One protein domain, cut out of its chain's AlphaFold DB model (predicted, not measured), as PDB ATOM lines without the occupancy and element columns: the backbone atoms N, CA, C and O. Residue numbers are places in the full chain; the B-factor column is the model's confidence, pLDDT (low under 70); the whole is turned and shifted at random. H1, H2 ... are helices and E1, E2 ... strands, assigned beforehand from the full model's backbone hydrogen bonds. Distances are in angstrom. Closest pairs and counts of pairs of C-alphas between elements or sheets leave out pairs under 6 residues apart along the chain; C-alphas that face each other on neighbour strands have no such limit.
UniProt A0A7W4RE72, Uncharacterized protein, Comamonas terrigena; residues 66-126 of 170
ATOM      1  N   THR A  66     -44.554  14.865 -43.865       95.56
ATOM      2  CA  THR A  66     -45.040  16.248 -43.850       95.56
ATOM      3  C   THR A  66     -46.352  16.338 -43.086       95.56
ATOM      4  O   THR A  66     -47.057  15.341 -42.918       95.56
ATOM      5  N   ILE A  67     -46.693  17.532 -42.606       96.19
ATOM      6  CA  ILE A  67     -47.961  17.784 -41.920       96.19
ATOM      7  C   ILE A  67     -48.700  18.910 -42.635       96.19
ATOM      8  O   ILE A  67     -48.241  20.052 -42.651       96.19
ATOM      9  N   SER A  68     -49.883  18.594 -43.169       94.94
ATOM     10  CA  SER A  68     -50.831  19.610 -43.620       94.94
ATOM     11  C   SER A  68     -51.568  20.190 -42.416       94.94
ATOM     12  O   SER A  68     -52.388  19.521 -41.790       94.94
ATOM     13  N   MET A  69     -51.287  21.446 -42.097       94.25
ATOM     14  CA  MET A  69     -51.819  22.150 -40.930       94.25
ATOM     15  C   MET A  69     -53.332  22.404 -41.043       94.25
ATOM     16  O   MET A  69     -54.034  22.464 -40.035       94.25
ATOM     17  N   ASN A  70     -53.878  22.486 -42.258       92.19
ATOM     18  CA  ASN A  70     -55.318  22.663 -42.474       92.19
ATOM     19  C   ASN A  70     -56.083  21.340 -42.613       92.19
ATOM     20  O   ASN A  70     -57.314  21.358 -42.647       92.19
ATOM     21  N   ALA A  71     -55.393  20.199 -42.700       93.81
ATOM     22  CA  ALA A  71     -56.048  18.916 -42.904       93.81
ATOM     23  C   ALA A  71     -56.721  18.387 -41.624       93.81
ATOM     24  O   ALA A  71     -56.269  18.662 -40.506       93.81
ATOM     25  N   PRO A  72     -57.771  17.562 -41.780       96.38
ATOM     26  CA  PRO A  72     -58.267  16.714 -40.707       96.38
ATOM     27  C   PRO A  72     -57.191  15.743 -40.189       96.38
ATOM     28  O   PRO A  72     -56.424  15.189 -40.978       96.38
ATOM     29  N   TRP A  73     -57.178  15.446 -38.891       95.50
ATOM     30  CA  TRP A  73     -56.246  14.539 -38.217       95.50
ATOM     31  C   TRP A  73     -56.224  13.164 -38.872       95.50
ATOM     32  O   TRP A  73     -55.168  12.600 -39.168       95.50
ATOM     33  N   LYS A  74     -57.416  12.639 -39.161       95.25
ATOM     34  CA  LYS A  74     -57.594  11.346 -39.831       95.25
ATOM     35  C   LYS A  74     -57.014  11.303 -41.252       95.25
ATOM     36  O   LYS A  74     -56.729  10.214 -41.742       95.25
ATOM     37  N   ASN A  75     -56.807  12.458 -41.887       95.50
ATOM     38  CA  ASN A  75     -56.257  12.564 -43.240       95.50
ATOM     39  C   ASN A  75     -54.730  12.720 -43.256       95.50
ATOM     40  O   ASN A  75     -54.133  12.634 -44.326       95.50
ATOM     41  N   LEU A  76     -54.088  12.940 -42.104       95.19
ATOM     42  CA  LEU A  76     -52.628  12.941 -42.018       95.19
ATOM     43  C   LEU A  76     -52.062  11.537 -42.276       95.19
ATOM     44  O   LEU A  76     -52.742  10.530 -42.057       95.19
ATOM     45  N   SER A  77     -50.796  11.458 -42.687       95.38
ATOM     46  CA  SER A  77     -50.093  10.180 -42.806       95.38
ATOM     47  C   SER A  77     -50.001   9.466 -41.449       95.38
ATOM     48  O   SER A  77     -50.121  10.070 -40.375       95.38
ATOM     49  N   VAL A  78     -49.775   8.150 -41.480       95.75
ATOM     50  CA  VAL A  78     -49.560   7.362 -40.254       95.75
ATOM     51  C   VAL A  78     -48.350   7.892 -39.480       95.75
ATOM     52  O   VAL A  78     -48.438   8.053 -38.261       95.75
ATOM     53  N   ASP A  79     -47.266   8.223 -40.183       95.38
ATOM     54  CA  ASP A  79     -46.033   8.735 -39.582       95.38
ATOM     55  C   ASP A  79     -46.233  10.114 -38.941       95.38
ATOM     56  O   ASP A  79     -45.810  10.329 -37.803       95.38
ATOM     57  N   ALA A  80     -46.964  11.018 -39.602       96.25
ATOM     58  CA  ALA A  80     -47.330  12.317 -39.045       96.25
ATOM     59  C   ALA A  80     -48.154  12.169 -37.761       96.25
ATOM     60  O   ALA A  80     -47.821  12.759 -36.730       96.25
ATOM     61  N   ARG A  81     -49.197  11.326 -37.779       97.00
ATOM     62  CA  ARG A  81     -50.005  11.063 -36.579       97.00
ATOM     63  C   ARG A  81     -49.178  10.457 -35.449       97.00
ATOM     64  O   ARG A  81     -49.367  10.818 -34.285       97.00
ATOM     65  N   LEU A  82     -48.254   9.550 -35.764       97.12
ATOM     66  CA  LEU A  82     -47.369   8.946 -34.771       97.12
ATOM     67  C   LEU A  82     -46.428   9.988 -34.152       97.12
ATOM     68  O   LEU A  82     -46.284  10.016 -32.928       97.12
ATOM     69  N   ALA A  83     -45.822  10.856 -34.965       97.50
ATOM     70  CA  ALA A  83     -44.950  11.932 -34.499       97.50
ATOM     71  C   ALA A  83     -45.696  12.901 -33.571       97.50
ATOM     72  O   ALA A  83     -45.220  13.184 -32.470       97.50
ATOM     73  N   ILE A  84     -46.906  13.326 -33.952       97.44
ATOM     74  CA  ILE A  84     -47.747  14.201 -33.124       97.44
ATOM     75  C   ILE A  84     -48.159  13.481 -31.830       97.44
ATOM     76  O   ILE A  84     -48.051  14.039 -30.746       97.44
ATOM     77  N   THR A  85     -48.542  12.205 -31.883       97.25
ATOM     78  CA  THR A  85     -48.881  11.444 -30.664       97.25
ATOM     79  C   THR A  85     -47.693  11.357 -29.696       97.25
ATOM     80  O   THR A  85     -47.858  11.498 -28.483       97.25
ATOM     81  N   LYS A  86     -46.476  11.136 -30.210       98.06
ATOM     82  CA  LYS A  86     -45.252  11.126 -29.395       98.06
ATOM     83  C   LYS A  86     -44.933  12.505 -28.816       98.06
ATOM     84  O   LYS A  86     -44.514  12.570 -27.665       98.06
ATOM     85  N   LEU A  87     -45.171  13.577 -29.572       97.88
ATOM     86  CA  LEU A  87     -45.012  14.959 -29.113       97.88
ATOM     87  C   LEU A  87     -45.852  15.214 -27.850       97.88
ATOM     88  O   LEU A  87     -45.310  15.681 -26.853       97.88
ATOM     89  N   PHE A  88     -47.128  14.811 -27.843       97.81
ATOM     90  CA  PHE A  88     -47.999  14.921 -26.661       97.81
ATOM     91  C   PHE A  88     -47.495  14.111 -25.465       97.81
ATOM     92  O   PHE A  88     -47.494  14.606 -24.338       97.81
ATOM     93  N   LYS A  89     -47.008  12.886 -25.703       97.25
ATOM     94  CA  LYS A  89     -46.417  12.052 -24.644       97.25
ATOM     95  C   LYS A  89     -45.189  12.711 -24.016       97.25
ATOM     96  O   LYS A  89     -45.070  12.724 -22.798       97.25
ATOM     97  N   VAL A  90     -44.294  13.265 -24.833       97.44
ATOM     98  CA  VAL A  90     -43.070  13.935 -24.358       97.44
ATOM     99  C   VAL A  90     -43.384  15.256 -23.660       97.44
ATOM    100  O   VAL A  90     -42.746  15.582 -22.664       97.44
ATOM    101  N   ALA A  91     -44.394  15.986 -24.130       96.62
ATOM    102  CA  ALA A  91     -44.893  17.188 -23.467       96.62
ATOM    103  C   ALA A  91     -45.660  16.894 -22.164       96.62
ATOM    104  O   ALA A  91     -46.016  17.832 -21.455       96.62
ATOM    105  N   ASN A  92     -45.941  15.620 -21.857       96.31
ATOM    106  CA  ASN A  92     -46.844  15.206 -20.781       96.31
ATOM    107  C   ASN A  92     -48.202  15.940 -20.846       96.31
ATOM    108  O   ASN A  92     -48.752  16.364 -19.830       96.31
ATOM    109  N   ALA A  93     -48.716  16.121 -22.065       95.50
ATOM    110  CA  ALA A  93     -49.953  16.835 -22.342       95.50
ATOM    111  C   ALA A  93     -51.058  15.852 -22.769       95.50
ATOM    112  O   ALA A  93     -50.779  14.884 -23.487       95.50
ATOM    113  N   PRO A  94     -52.320  16.078 -22.364       94.44
ATOM    114  CA  PRO A  94     -53.434  15.272 -22.838       94.44
ATOM    115  C   PRO A  94     -53.668  15.520 -24.331       94.44
ATOM    116  O   PRO A  94     -53.619  16.656 -24.797       94.44
ATOM    117  N   PHE A  95     -53.961  14.455 -25.077       94.81
ATOM    118  CA  PHE A  95     -54.359  14.596 -26.474       94.81
ATOM    119  C   PHE A  95     -55.763  15.228 -26.544       94.81
ATOM    120  O   PHE A  95     -56.659  14.781 -25.820       94.81
ATOM    121  N   PRO A  96     -55.989  16.257 -27.378       94.25
ATOM    122  CA  PRO A  96     -57.272  16.952 -27.423       94.25
ATOM    123  C   PRO A  96     -58.376  16.067 -28.024       94.25
ATOM    124  O   PRO A  96     -58.180  15.423 -29.049       94.25
ATOM    125  N   ALA A  97     -59.560  16.059 -27.401       87.94
ATOM    126  CA  ALA A  97     -60.696  15.229 -27.828       87.94
ATOM    127  C   ALA A  97     -61.694  15.948 -28.760       87.94
ATOM    128  O   ALA A  97     -62.440  15.296 -29.481       87.94
ATOM    129  N   ASN A  98     -61.708  17.286 -28.750       89.69
ATOM    130  CA  ASN A  98     -62.766  18.101 -29.369       89.69
ATOM    131  C   ASN A  98     -62.303  18.856 -30.625       89.69
ATOM    132  O   ASN A  98     -62.857  19.899 -30.965       89.69
ATOM    133  N   THR A  99     -61.268  18.368 -31.303       92.94
ATOM    134  CA  THR A  99     -60.814  18.939 -32.571       92.94
ATOM    135  C   THR A  99     -60.318  17.839 -33.499       92.94
ATOM    136  O   THR A  99     -59.647  16.906 -33.068       92.94
ATOM    137  N   ASP A 100     -60.662  17.962 -34.777       93.31
ATOM    138  CA  ASP A 100     -60.139  17.120 -35.856       93.31
ATOM    139  C   ASP A 100     -59.147  17.911 -36.722       93.31
ATOM    140  O   ASP A 100     -58.578  17.357 -37.642       93.31
ATOM    141  N   ASN A 101     -58.900  19.203 -36.480       95.38
ATOM    142  CA  ASN A 101     -57.967  19.980 -37.301       95.38
ATOM    143  C   ASN A 101     -56.513  19.797 -36.824       95.38
ATOM    144  O   ASN A 101     -56.219  19.987 -35.644       95.38
ATOM    145  N   ALA A 102     -55.596  19.476 -37.744       95.25
ATOM    146  CA  ALA A 102     -54.191  19.204 -37.434       95.25
ATOM    147  C   ALA A 102     -53.478  20.371 -36.731       95.25
ATOM    148  O   ALA A 102     -52.804  20.140 -35.727       95.25
ATOM    149  N   ARG A 103     -53.653  21.613 -37.208       94.12
ATOM    150  CA  ARG A 103     -53.086  22.815 -36.572       94.12
ATOM    151  C   ARG A 103     -53.594  22.973 -35.149       94.12
ATOM    152  O   ARG A 103     -52.786  23.038 -34.235       94.12
ATOM    153  N   ALA A 104     -54.909  22.932 -34.944       94.31
ATOM    154  CA  ALA A 104     -55.508  23.047 -33.616       94.31
ATOM    155  C   ALA A 104     -55.037  21.941 -32.655       94.31
ATOM    156  O   ALA A 104     -54.790  22.209 -31.480       94.31
ATOM    157  N   ILE A 105     -54.879  20.706 -33.147       96.69
ATOM    158  CA  ILE A 105     -54.307  19.615 -32.355       96.69
ATOM    159  C   ILE A 105     -52.877  19.962 -31.960       96.69
ATOM    160  O   ILE A 105     -52.578  20.000 -30.774       96.69
ATOM    161  N   ILE A 106     -52.002  20.249 -32.921       95.50
ATOM    162  CA  ILE A 106     -50.580  20.512 -32.671       95.50
ATOM    163  C   ILE A 106     -50.391  21.732 -31.763       95.50
ATOM    164  O   ILE A 106     -49.593  21.677 -30.832       95.50
ATOM    165  N   ASP A 107     -51.141  22.808 -31.987       94.00
ATOM    166  CA  ASP A 107     -51.051  24.045 -31.211       94.00
ATOM    167  C   ASP A 107     -51.594  23.879 -29.784       94.00
ATOM    168  O   ASP A 107     -51.142  24.572 -28.873       94.00
ATOM    169  N   SER A 108     -52.469  22.900 -29.518       95.44
ATOM    170  CA  SER A 108     -52.912  22.618 -28.143       95.44
ATOM    171  C   SER A 108     -51.794  22.123 -27.211       95.44
ATOM    172  O   SER A 108     -51.974  22.133 -25.994       95.44
ATOM    173  N   VAL A 109     -50.620  21.747 -27.743       95.44
ATOM    174  CA  VAL A 109     -49.434  21.406 -26.935       95.44
ATOM    175  C   VAL A 109     -48.702  22.638 -26.386       95.44
ATOM    176  O   VAL A 109     -47.919  22.508 -25.445       95.44
ATOM    177  N   ILE A 110     -48.941  23.831 -26.950       92.44
ATOM    178  CA  ILE A 110     -48.187  25.062 -26.654       92.44
ATOM    179  C   ILE A 110     -48.128  25.410 -25.153       92.44
ATOM    180  O   ILE A 110     -47.047  25.780 -24.687       92.44
ATOM    181  N   PRO A 111     -49.207  25.246 -24.355       93.94
ATOM    182  CA  PRO A 111     -49.149  25.487 -22.912       93.94
ATOM    183  C   PRO A 111     -48.131  24.610 -22.163       93.94
ATOM    184  O   PRO A 111     -47.664  25.001 -21.097       93.94
ATOM    185  N   ALA A 112     -47.785  23.436 -22.703       95.38
ATOM    186  CA  ALA A 112     -46.830  22.496 -22.111       95.38
ATOM    187  C   ALA A 112     -45.446  22.526 -22.786       95.38
ATOM    188  O   ALA A 112     -44.443  22.156 -22.172       95.38
ATOM    189  N   MET A 113     -45.365  22.958 -24.047       95.44
ATOM    190  CA  MET A 113     -44.134  22.965 -24.834       95.44
ATOM    191  C   MET A 113     -44.111  24.154 -25.794       95.44
ATOM    192  O   MET A 113     -44.963  24.262 -26.670       95.44
ATOM    193  N   CYS A 114     -43.096  25.019 -25.686       93.56
ATOM    194  CA  CYS A 114     -42.965  26.154 -26.597       93.56
ATOM    195  C   CYS A 114     -42.796  25.715 -28.062       93.56
ATOM    196  O   CYS A 114     -42.310  24.619 -28.363       93.56
ATOM    197  N   ILE A 115     -43.166  26.610 -28.978       93.25
ATOM    198  CA  ILE A 115     -43.255  26.327 -30.413       93.25
ATOM    199  C   ILE A 115     -41.918  25.893 -31.038       93.25
ATOM    200  O   ILE A 115     -41.900  24.987 -31.872       93.25
ATOM    201  N   ARG A 116     -40.787  26.442 -30.569       93.19
ATOM    202  CA  ARG A 116     -39.447  25.982 -30.963       93.19
ATOM    203  C   ARG A 116     -39.220  24.513 -30.621       93.19
ATOM    204  O   ARG A 116     -38.936  23.723 -31.513       93.19
ATOM    205  N   LYS A 117     -39.399  24.132 -29.350       94.62
ATOM    206  CA  LYS A 117     -39.195  22.744 -28.893       94.62
ATOM    207  C   LYS A 117     -40.113  21.767 -29.619       94.62
ATOM    208  O   LYS A 117     -39.705  20.652 -29.927       94.62
ATOM    209  N   ARG A 118     -41.338  22.196 -29.927       95.62
ATOM    210  CA  ARG A 118     -42.281  21.439 -30.749       95.62
ATOM    211  C   ARG A 118     -41.717  21.176 -32.148       95.62
ATOM    212  O   ARG A 118     -41.690  20.024 -32.573       95.62
ATOM    213  N   ASN A 119     -41.261  22.213 -32.850       95.75
ATOM    214  CA  ASN A 119     -40.709  22.083 -34.202       95.75
ATOM    215  C   ASN A 119     -39.414  21.257 -34.211       95.75
ATOM    216  O   ASN A 119     -39.268  20.373 -35.051       95.75
ATOM    217  N   GLU A 120     -38.524  21.473 -33.239       94.94
ATOM    218  CA  GLU A 120     -37.307  20.673 -33.048       94.94
ATOM    219  C   GLU A 120     -37.634  19.194 -32.802       94.94
ATOM    220  O   GLU A 120     -37.017  18.310 -33.399       94.94
ATOM    221  N   PHE A 121     -38.641  18.904 -31.972       96.38
ATOM    222  CA  PHE A 121     -39.087  17.536 -31.722       96.38
ATOM    223  C   PHE A 121     -39.658  16.881 -32.984       96.38
ATOM    224  O   PHE A 121     -39.314  15.741 -33.294       96.38
ATOM    225  N   LEU A 122     -40.516  17.589 -33.722       96.88
ATOM    226  CA  LEU A 122     -41.091  17.089 -34.973       96.88
ATOM    227  C   LEU A 122     -39.995  16.799 -36.008       96.88
ATOM    228  O   LEU A 122     -39.993  15.712 -36.588       96.88
ATOM    229  N   ALA A 123     -39.015  17.697 -36.152       96.00
ATOM    230  CA  ALA A 123     -37.836  17.485 -36.990       96.00
ATOM    231  C   ALA A 123     -37.039  16.243 -36.566       96.00
ATOM    232  O   ALA A 123     -36.692  15.412 -37.403       96.00
ATOM    233  N   ALA A 124     -36.821  16.052 -35.261       95.69
ATOM    234  CA  ALA A 124     -36.152  14.868 -34.722       95.69
ATOM    235  C   ALA A 124     -36.955  13.565 -34.922       95.69
ATOM    236  O   ALA A 124     -36.372  12.482 -34.940       95.69
ATOM    237  N   GLN A 125     -38.280  13.643 -35.091       96.38
ATOM    238  CA  GLN A 125     -39.126  12.512 -35.501       96.38
ATOM    239  C   GLN A 125     -39.164  12.302 -37.024       96.38
ATOM    240  O   GLN A 125     -39.887  11.427 -37.495       96.38
ATOM    241  N   GLY A 126     -38.395  13.074 -37.794       94.88
ATOM    242  CA  GLY A 126     -38.304  12.969 -39.248       94.88
ATOM    243  C   GLY A 126     -39.325  13.810 -40.011       94.88
ATOM    244  O   GLY A 126     -39.286  13.813 -41.240       94.88
TER     245      GLY A 126
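AT A GLANCE: This is residues 66 to 126 of the 170 residues of an uncharacterized protein of Comamonas terrigena (UniProt A0A7W4RE72). Three helices make a triangle: short H2 runs nearly alongside H1, the longest, and H3 packs steeply tilted on H1. Printed are 61 residues with one named strand and three named helices, in the order E1, H1, H2, H3, mostly helix. The whole is compact and rounded, with a radius of gyration of the C-alphas of 10.4 A and spans of 25 by 24 by 16 A.

HOW THE PARTS SIT: E1, residues 66 to 68, pairs with no named strand; its closest C-alphas with H1, residues 78 to 90, are Ile 67 and Ala 80, 6.2 A. H1 and H2, residues 102 to 107, are close but not clearly touching, closest at C-alphas Ile 84 and Ile 106, 6.9 A, at a shallow tilt of 18 degrees, the same way. H1, with residues 83 to 87 alone, touches H3, residues 115 to 124, closest at C-alphas Ala 83 and Leu 122, 6.5 A, at a steep tilt of 53 degrees, opposite ways. H2 and H3 are only just apart, closest C-alphas 8.2 A. In H1, H2 and H3 every O i to N i+4 pair is within hydrogen-bond range.

IN THESE COORDINATES: E1 begins at C-alpha 66 (-45.040, 16.248, -43.850). H1 measures 18.4 A and H3 14.2 A from first to last C-alpha; H3 ends at C-alpha 124 (-36.152, 14.868, -34.722).

THE WHOLE: The farthest C-alphas, Asn 98 and Ala 124, are 27.3 A apart. The link H1 to H2 is long; the printed part has no cut, and no printed residue is under 70 in pLDDT.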